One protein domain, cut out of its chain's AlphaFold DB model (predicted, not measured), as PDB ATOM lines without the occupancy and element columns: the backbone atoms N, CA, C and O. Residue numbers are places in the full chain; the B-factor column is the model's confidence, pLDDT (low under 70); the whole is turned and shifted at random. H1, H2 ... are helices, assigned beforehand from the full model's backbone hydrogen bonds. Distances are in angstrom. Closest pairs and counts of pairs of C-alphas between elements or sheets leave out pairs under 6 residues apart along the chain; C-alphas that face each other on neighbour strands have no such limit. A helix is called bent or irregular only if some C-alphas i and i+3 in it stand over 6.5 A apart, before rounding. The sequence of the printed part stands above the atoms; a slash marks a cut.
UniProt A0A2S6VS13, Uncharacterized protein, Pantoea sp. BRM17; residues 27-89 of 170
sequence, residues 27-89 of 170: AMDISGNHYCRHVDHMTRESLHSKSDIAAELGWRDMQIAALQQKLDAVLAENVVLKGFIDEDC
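This is residues 27 to 89 of the 170 residues of an uncharacterized protein of Pantoea sp. BRM17 (UniProt A0A2S6VS13). One long helix, H3, makes the long arm of an open V, and the short helices H2 and H1 make its shorter arm, which folds back from the beginning of H3. Residues 57 to 89, of which 57 to 87 belong to H3, stand free and make most of the length. The printed part has 63 residues with three named helices, in the order H1, H2, H3, and no named strand; the class is all helix. The whole is extended, with a radius of gyration of the C-alphas of 19.1 A and spans of 58 by 27 by 14 A.

The longest helix is H3, residues 50 to 87, with 38 residues and 55.0 A from first to last C-alpha. It begins with C-alpha 50 at (2.690, 26.112, 95.977) and ends with C-alpha 87 at (45.166, -1.340, 117.566). Before it comes H2, residues 34 to 44, 15.4 A from first to last C-alpha. H1, residues 27 to 32, begins with C-alpha 27 at (4.203, 11.163, 116.417) and is 8.8 A long from first to last C-alpha. No helix is bent or irregular.

H3 touches no helix. H2 and H3 are apart, but only just, with their closest C-alphas 8.4 A from each other. A tight link of 5 residues, 45 to 49, joins H2 to H3. H1 and H3 are apart. H1 and H2 touch only at the corner by their link, with 4 pairs of C-alphas within 8 A. Their closest C-alphas, those of Met 28 and His 34, are 5.5 A apart. The lines of H1 and H2 are about perpendicular, at 75 degrees, and their centres are 13.2 A apart. There is no hairpin. In H1, H2 and H3 every backbone O i to N i+4 pair is within hydrogen-bond range.

The two C-alphas farthest apart, those of Ser 49 and Asp 88, are 58.1 A from each other. The first and last printed C-alphas, those of Ala 27 and Cys 89, are 43.5 A apart. The printed part runs from residue 27 to residue 89 of a chain of 170 residues and has no cut. The links H1 to H2 and H2 to H3 are both tight, and no link is long. The mean pLDDT of the printed part is 89.1, and the model's confidence is low, under 70, at residues 86 to 89.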
ATOM      1  N   ALA A  27       2.845  11.542 116.030       93.69
ATOM      2  CA  ALA A  27       4.203  11.163 116.417       93.69
ATOM      3  C   ALA A  27       5.211  12.306 116.199       93.69
ATOM      4  O   ALA A  27       6.053  12.555 117.061       93.69
ATOM      5  N   MET A  28       5.094  13.036 115.082       92.62
ATOM      6  CA  MET A  28       5.938  14.203 114.788       92.62
ATOM      7  C   MET A  28       5.748  15.346 115.796       92.62
ATOM      8  O   MET A  28       6.703  16.053 116.127       92.62
ATOM      9  N   ASP A  29       4.533  15.541 116.305       95.06
ATOM     10  CA  ASP A  29       4.301  16.557 117.328       95.06
ATOM     11  C   ASP A  29       4.741  16.111 118.722       95.06
ATOM     12  O   ASP A  29       5.281  16.920 119.477       95.06
ATOM     13  N   ILE A  30       4.626  14.821 119.041       95.75
ATOM     14  CA  ILE A  30       5.164  14.261 120.287       95.75
ATOM     15  C   ILE A  30       6.693  14.383 120.332       95.75
ATOM     16  O   ILE A  30       7.245  14.703 121.383       95.75
ATOM     17  N   SER A  31       7.392  14.149 119.213       93.00
ATOM     18  CA  SER A  31       8.861  14.166 119.187       93.00
ATOM     19  C   SER A  31       9.466  15.568 119.282       93.00
ATOM     20  O   SER A  31      10.615  15.709 119.695       93.00
ATOM     21  N   GLY A  32       8.723  16.606 118.891       92.69
ATOM     22  CA  GLY A  32       9.278  17.960 118.832       92.69
ATOM     23  C   GLY A  32       8.340  19.044 118.314       92.69
ATOM     24  O   GLY A  32       8.814  20.100 117.889       92.69
ATOM     25  N   ASN A  33       7.026  18.810 118.341       93.31
ATOM     26  CA  ASN A  33       6.007  19.731 117.836       93.31
ATOM     27  C   ASN A  33       6.208  20.099 116.349       93.31
ATOM     28  O   ASN A  33       6.006  21.249 115.954       93.31
ATOM     29  N   HIS A  34       6.717  19.168 115.533       91.88
ATOM     30  CA  HIS A  34       7.191  19.491 114.185       91.88
ATOM     31  C   HIS A  34       6.066  19.868 113.219       91.88
ATOM     32  O   HIS A  34       6.234  20.803 112.435       91.88
ATOM     33  N   TYR A  35       4.930  19.171 113.267       93.19
ATOM     34  CA  TYR A  35       3.803  19.437 112.377       93.19
ATOM     35  C   TYR A  35       3.112  20.746 112.766       93.19
ATOM     36  O   TYR A  35       2.980  21.642 111.929       93.19
ATOM     37  N   CYS A  36       2.756  20.914 114.040       93.62
ATOM     38  CA  CYS A  36       2.091  22.125 114.514       93.62
ATOM     39  C   CYS A  36       2.955  23.381 114.329       93.62
ATOM     40  O   CYS A  36       2.444  24.398 113.859       93.62
ATOM     41  N   ARG A  37       4.268  23.330 114.612       92.50
ATOM     42  CA  ARG A  37       5.174  24.468 114.342       92.50
ATOM     43  C   ARG A  37       5.229  24.818 112.863       92.50
ATOM     44  O   ARG A  37       5.282  25.992 112.512       92.50
ATOM     45  N   HIS A  38       5.237  23.811 111.997       89.88
ATOM     46  CA  HIS A  38       5.275  24.036 110.561       89.88
ATOM     47  C   HIS A  38       3.999  24.727 110.066       89.88
ATOM     48  O   HIS A  38       4.085  25.719 109.344       89.88
ATOM     49  N   VAL A  39       2.827  24.261 110.509       90.69
ATOM     50  CA  VAL A  39       1.533  24.880 110.176       90.69
ATOM     51  C   VAL A  39       1.443  26.315 110.708       90.69
ATOM     52  O   VAL A  39       1.000  27.205 109.978       90.69
ATOM     53  N   ASP A  40       1.901  26.562 111.938       91.75
ATOM     54  CA  ASP A  40       1.959  27.906 112.527       91.75
ATOM     55  C   ASP A  40       2.839  28.850 111.696       91.75
ATOM     56  O   ASP A  40       2.378  29.905 111.265       91.75
ATOM     57  N   HIS A  41       4.066  28.432 111.367       88.88
ATOM     58  CA  HIS A  41       4.984  29.231 110.553       88.88
ATOM     59  C   HIS A  41       4.414  29.507 109.156       88.88
ATOM     60  O   HIS A  41       4.455  30.643 108.692       88.88
ATOM     61  N   MET A  42       3.835  28.502 108.489       90.94
ATOM     62  CA  MET A  42       3.207  28.698 107.178       90.94
ATOM     63  C   MET A  42       2.059  29.708 107.235       90.94
ATOM     64  O   MET A  42       1.906  30.510 106.319       90.94
ATOM     65  N   THR A  43       1.266  29.677 108.307       90.19
ATOM     66  CA  THR A  43       0.135  30.593 108.511       90.19
ATOM     67  C   THR A  43       0.610  32.004 108.825       90.19
ATOM     68  O   THR A  43       0.124  32.970 108.241       90.19
ATOM     69  N   ARG A  44       1.593  32.140 109.716       91.12
ATOM     70  CA  ARG A  44       2.109  33.435 110.156       91.12
ATOM     71  C   ARG A  44       2.874  34.165 109.055       91.12
ATOM     72  O   ARG A  44       2.711  35.370 108.899       91.12
ATOM     73  N   GLU A  45       3.668  33.435 108.277       88.00
ATOM     74  CA  GLU A  45       4.465  33.984 107.173       88.00
ATOM     75  C   GLU A  45       3.676  34.049 105.847       88.00
ATOM     76  O   GLU A  45       4.232  34.398 104.809       88.00
ATOM     77  N   SER A  46       2.376  33.714 105.857       88.44
ATOM     78  CA  SER A  46       1.514  33.670 104.660       88.44
ATOM     79  C   SER A  46       2.062  32.791 103.522       88.44
ATOM     80  O   SER A  46       1.810  33.041 102.340       88.44
ATOM     81  N   LEU A  47       2.797  31.729 103.867       86.44
ATOM     82  CA  LEU A  47       3.440  30.807 102.931       86.44
ATOM     83  C   LEU A  47       2.423  29.783 102.405       86.44
ATOM     84  O   LEU A  47       2.438  28.607 102.766       86.44
ATOM     85  N   HIS A  48       1.489  30.245 101.578       83.56
ATOM     86  CA  HIS A  48       0.354  29.441 101.107       83.56
ATOM     87  C   HIS A  48       0.400  29.111  99.615       83.56
ATOM     88  O   HIS A  48      -0.367  28.265  99.146       83.56
ATOM     89  N   SER A  49       1.283  29.758  98.850       90.44
ATOM     90  CA  SER A  49       1.441  29.441  97.435       90.44
ATOM     91  C   SER A  49       2.285  28.172  97.262       90.44
ATOM     92  O   SER A  49       3.246  27.924  97.992       90.44
ATOM     93  N   LYS A  50       1.940  27.347  96.267       90.50
ATOM     94  CA  LYS A  50       2.690  26.112  95.977       90.50
ATOM     95  C   LYS A  50       4.148  26.395  95.606       90.50
ATOM     96  O   LYS A  50       5.008  25.581  95.923       90.50
ATOM     97  N   SER A  51       4.415  27.516  94.933       91.00
ATOM     98  CA  SER A  51       5.770  27.923  94.553       91.00
ATOM     99  C   SER A  51       6.612  28.297  95.767       91.00
ATOM    100  O   SER A  51       7.748  27.843  95.858       91.00
ATOM    101  N   ASP A  52       6.056  29.050  96.719       87.75
ATOM    102  CA  ASP A  52       6.827  29.505  97.881       87.75
ATOM    103  C   ASP A  52       7.104  28.341  98.841       87.75
ATOM    104  O   ASP A  52       8.212  28.201  99.356       87.75
ATOM    105  N   ILE A  53       6.135  27.431  99.002       88.38
ATOM    106  CA  ILE A  53       6.323  26.187  99.762       88.38
ATOM    107  C   ILE A  53       7.413  25.320  99.118       88.38
ATOM    108  O   ILE A  53       8.269  24.790  99.823       88.38
ATOM    109  N   ALA A  54       7.408  25.175  97.789       91.81
ATOM    110  CA  ALA A  54       8.415  24.385  97.085       91.81
ATOM    111  C   ALA A  54       9.825  24.987  97.207       91.81
ATOM    112  O   ALA A  54      10.782  24.240  97.396       91.81
ATOM    113  N   ALA A  55       9.953  26.316  97.135       91.25
ATOM    114  CA  ALA A  55      11.232  27.000  97.311       91.25
ATOM    115  C   ALA A  55      11.803  26.776  98.720       91.25
ATOM    116  O   ALA A  55      12.966  26.401  98.865       91.25
ATOM    117  N   GLU A  56      10.970  26.932  99.748       90.88
ATOM    118  CA  GLU A  56      11.368  26.718 101.139       90.88
ATOM    119  C   GLU A  56      11.733  25.249 101.415       90.88
ATOM    120  O   GLU A  56      12.727  24.967 102.086       90.88
ATOM    121  N   LEU A  57      10.969  24.288 100.882       90.94
ATOM    122  CA  LEU A  57      11.302  22.864 100.998       90.94
ATOM    123  C   LEU A  57      12.618  22.529 100.285       90.94
ATOM    124  O   LEU A  57      13.467  21.872 100.879       90.94
ATOM    125  N   GLY A  58      12.838  23.052  99.076       94.31
ATOM    126  CA  GLY A  58      14.100  22.866  98.356       94.31
ATOM    127  C   GLY A  58      15.304  23.455  99.101       94.31
ATOM    128  O   GLY A  58      16.370  22.842  99.145       94.31
ATOM    129  N   TRP A  59      15.136  24.611  99.749       94.44
ATOM    130  CA  TRP A  59      16.178  25.205 100.591       94.44
ATOM    131  C   TRP A  59      16.491  24.354 101.831       94.44
ATOM    132  O   TRP A  59      17.654  24.220 102.226       94.44
ATOM    133  N   ARG A  60      15.476  23.728 102.438       93.25
ATOM    134  CA  ARG A  60      15.675  22.772 103.538       93.25
ATOM    135  C   ARG A  60      16.372  21.503 103.074       93.25
ATOM    136  O   ARG A  60      17.305  21.081 103.746       93.25
ATOM    137  N   ASP A  61      15.988  20.943 101.932       95.62
ATOM    138  CA  ASP A  61      16.630  19.748 101.376       95.62
ATOM    139  C   ASP A  61      18.122  19.994 101.106       95.62
ATOM    140  O   ASP A  61      18.965  19.171 101.461       95.62
ATOM    141  N   MET A  62      18.466  21.173 100.575       96.50
ATOM    142  CA  MET A  62      19.857  21.594 100.385       96.50
ATOM    143  C   MET A  62      20.635  21.653 101.711       96.50
ATOM    144  O   MET A  62      21.775  21.195 101.779       96.50
ATOM    145  N   GLN A  63      20.033  22.185 102.779       96.62
ATOM    146  CA  GLN A  63      20.676  22.217 104.097       96.62
ATOM    147  C   GLN A  63      20.790  20.834 104.737       96.62
ATOM    148  O   GLN A  63      21.822  20.533 105.329       96.62
ATOM    149  N   ILE A  64      19.763  19.990 104.611       95.69
ATOM    150  CA  ILE A  64      19.791  18.610 105.110       95.69
ATOM    151  C   ILE A  64      20.917  17.841 104.421       95.69
ATOM    152  O   ILE A  64      21.693  17.178 105.102       95.69
ATOM    153  N   ALA A  65      21.069  17.984 103.101       96.19
ATOM    154  CA  ALA A  65      22.167  17.368 102.360       96.19
ATOM    155  C   ALA A  65      23.541  17.850 102.858       96.19
ATOM    156  O   ALA A  65      24.433  17.035 103.094       96.19
ATOM    157  N   ALA A  66      23.700  19.158 103.086       92.31
ATOM    158  CA  ALA A  66      24.940  19.720 103.619       92.31
ATOM    159  C   ALA A  66      25.258  19.223 105.044       92.31
ATOM    160  O   ALA A  66      26.415  18.952 105.365       92.31
ATOM    161  N   LEU A  67      24.247  19.088 105.908       94.25
ATOM    162  CA  LEU A  67      24.410  18.546 107.260       94.25
ATOM    163  C   LEU A  67      24.734  17.050 107.241       94.25
ATOM    164  O   LEU A  67      25.615  16.620 107.982       94.25
ATOM    165  N   GLN A  68      24.075  16.274 106.376       96.62
ATOM    166  CA  GLN A  68      24.350  14.847 106.222       96.62
ATOM    167  C   GLN A  68      25.794  14.614 105.766       96.62
ATOM    168  O   GLN A  68      26.482  13.779 106.340       96.62
ATOM    169  N   GLN A  69      26.296  15.420 104.826       94.62
ATOM    170  CA  GLN A  69      27.689  15.346 104.382       94.62
ATOM    171  C   GLN A  69      28.685  15.582 105.532       94.62
ATOM    172  O   GLN A  69      29.678  14.864 105.649       94.62
ATOM    173  N   LYS A  70      28.425  16.574 106.395       93.44
ATOM    174  CA  LYS A  70      29.259  16.840 107.579       93.44
ATOM    175  C   LYS A  70      29.215  15.680 108.575       93.44
ATOM    176  O   LYS A  70      30.249  15.317 109.131       93.44
ATOM    177  N   LEU A  71      28.034  15.097 108.788       95.19
ATOM    178  CA  LEU A  71      27.860  13.941 109.666       95.19
ATOM    179  C   LEU A  71      28.627  12.724 109.142       95.19
ATOM    180  O   LEU A  71      29.353  12.094 109.906       95.19
ATOM    181  N   ASP A  72      28.512  12.423 107.850       96.12
ATOM    182  CA  ASP A  72      29.197  11.293 107.222       96.12
ATOM    183  C   ASP A  72      30.725  11.436 107.321       96.12
ATOM    184  O   ASP A  72      31.415  10.460 107.612       96.12
ATOM    185  N   ALA A  73      31.253  12.658 107.164       93.06
ATOM    186  CA  ALA A  73      32.678  12.942 107.340       93.06
ATOM    187  C   ALA A  73      33.152  12.656 108.777       93.06
ATOM    188  O   ALA A  73      34.126  11.935 108.972       93.06
ATOM    189  N   VAL A  74      32.423  13.137 109.789       94.25
ATOM    190  CA  VAL A  74      32.741  12.866 111.204       94.25
ATOM    191  C   VAL A  74      32.592  11.385 111.550       94.25
ATOM    192  O   VAL A  74      33.359  10.842 112.345       94.25
ATOM    193  N   LEU A  75      31.606  10.692 110.978       94.12
ATOM    194  CA  LEU A  75      31.451   9.254 111.186       94.12
ATOM    195  C   LEU A  75      32.626   8.473 110.590       94.12
ATOM    196  O   LEU A  75      33.099   7.540 111.235       94.12
ATOM    197  N   ALA A  76      33.127   8.874 109.419       92.12
ATOM    198  CA  ALA A  76      34.326   8.285 108.830       92.12
ATOM    199  C   ALA A  76      35.555   8.472 109.737       92.12
ATOM    200  O   ALA A  76      36.269   7.504 109.991       92.12
ATOM    201  N   GLU A  77      35.753   9.664 110.309       92.81
ATOM    202  CA  GLU A  77      36.819   9.898 111.296       92.81
ATOM    203  C   GLU A  77      36.674   9.019 112.531       92.81
ATOM    204  O   GLU A  77      37.637   8.399 112.971       92.81
ATOM    205  N   ASN A  78      35.462   8.904 113.074       90.12
ATOM    206  CA  ASN A  78      35.215   8.072 114.249       90.12
ATOM    207  C   ASN A  78      35.527   6.592 114.005       90.12
ATOM    208  O   ASN A  78      35.896   5.892 114.946       90.12
ATOM    209  N   VAL A  79      35.373   6.092 112.776       90.12
ATOM    210  CA  VAL A  79      35.794   4.726 112.425       90.12
ATOM    211  C   VAL A  79      37.314   4.596 112.517       90.12
ATOM    212  O   VAL A  79      37.796   3.640 113.121       90.12
ATOM    213  N   VAL A  80      38.059   5.570 111.990       86.50
ATOM    214  CA  VAL A  80      39.532   5.597 112.056       86.50
ATOM    215  C   VAL A  80      40.014   5.712 113.503       86.50
ATOM    216  O   VAL A  80      40.856   4.928 113.932       86.50
ATOM    217  N   LEU A  81      39.433   6.628 114.284       84.88
ATOM    218  CA  LEU A  81      39.769   6.821 115.697       84.88
ATOM    219  C   LEU A  81      39.520   5.564 116.530       84.88
ATOM    220  O   LEU A  81      40.331   5.226 117.385       84.88
ATOM    221  N   LYS A  82      38.415   4.850 116.282       84.12
ATOM    222  CA  LYS A  82      38.139   3.576 116.958       84.12
ATOM    223  C   LYS A  82      39.186   2.517 116.626       84.12
ATOM    224  O   LYS A  82      39.659   1.862 117.543       84.12
ATOM    225  N   GLY A  83      39.586   2.407 115.357       77.88
ATOM    226  CA  GLY A  83      40.676   1.513 114.950       77.88
ATOM    227  C   GLY A  83      41.990   1.846 115.660       77.88
ATOM    228  O   GLY A  83      42.607   0.964 116.242       77.88
ATOM    229  N   PHE A  84      42.358   3.128 115.719       77.25
ATOM    230  CA  PHE A  84      43.544   3.586 116.450       77.25
ATOM    231  C   PHE A  84      43.488   3.242 117.950       77.25
ATOM    232  O   PHE A  84      44.480   2.810 118.536       77.25
ATOM    233  N   ILE A  85      42.320   3.398 118.583       74.06
ATOM    234  CA  ILE A  85      42.127   3.044 119.995       74.06
ATOM    235  C   ILE A  85      42.286   1.532 120.221       74.06
ATOM    236  O   ILE A  85      42.887   1.139 121.220       74.06
ATOM    237  N   ASP A  86      41.773   0.705 119.312       67.69
ATOM    238  CA  ASP A  86      41.801  -0.754 119.437       67.69
ATOM    239  C   ASP A  86      43.176  -1.366 119.076       67.69
ATOM    240  O   ASP A  86      43.571  -2.361 119.684       67.69
ATOM    241  N   GLU A  87      43.911  -0.787 118.115       61.41
ATOM    242  CA  GLU A  87      45.166  -1.340 117.566       61.41
ATOM    243  C   GLU A  87      46.444  -0.710 118.162       61.41
ATOM    244  O   GLU A  87      47.391  -1.434 118.474       61.41
ATOM    245  N   ASP A  88      46.469   0.613 118.377       54.25
ATOM    246  CA  ASP A  88      47.705   1.382 118.623       54.25
ATOM    247  C   ASP A  88      47.763   2.077 119.998       54.25
ATOM    248  O   ASP A  88      48.831   2.512 120.434       54.25
ATOM    249  N   CYS A  89      46.644   2.182 120.726       56.12
ATOM    250  CA  CYS A  89      46.593   2.940 121.984       56.12
ATOM    251  C   CYS A  89      47.174   2.178 123.196       56.12
ATOM    252  O   CYS A  89      47.636   2.805 124.149       56.12
TER     253      CYS A  89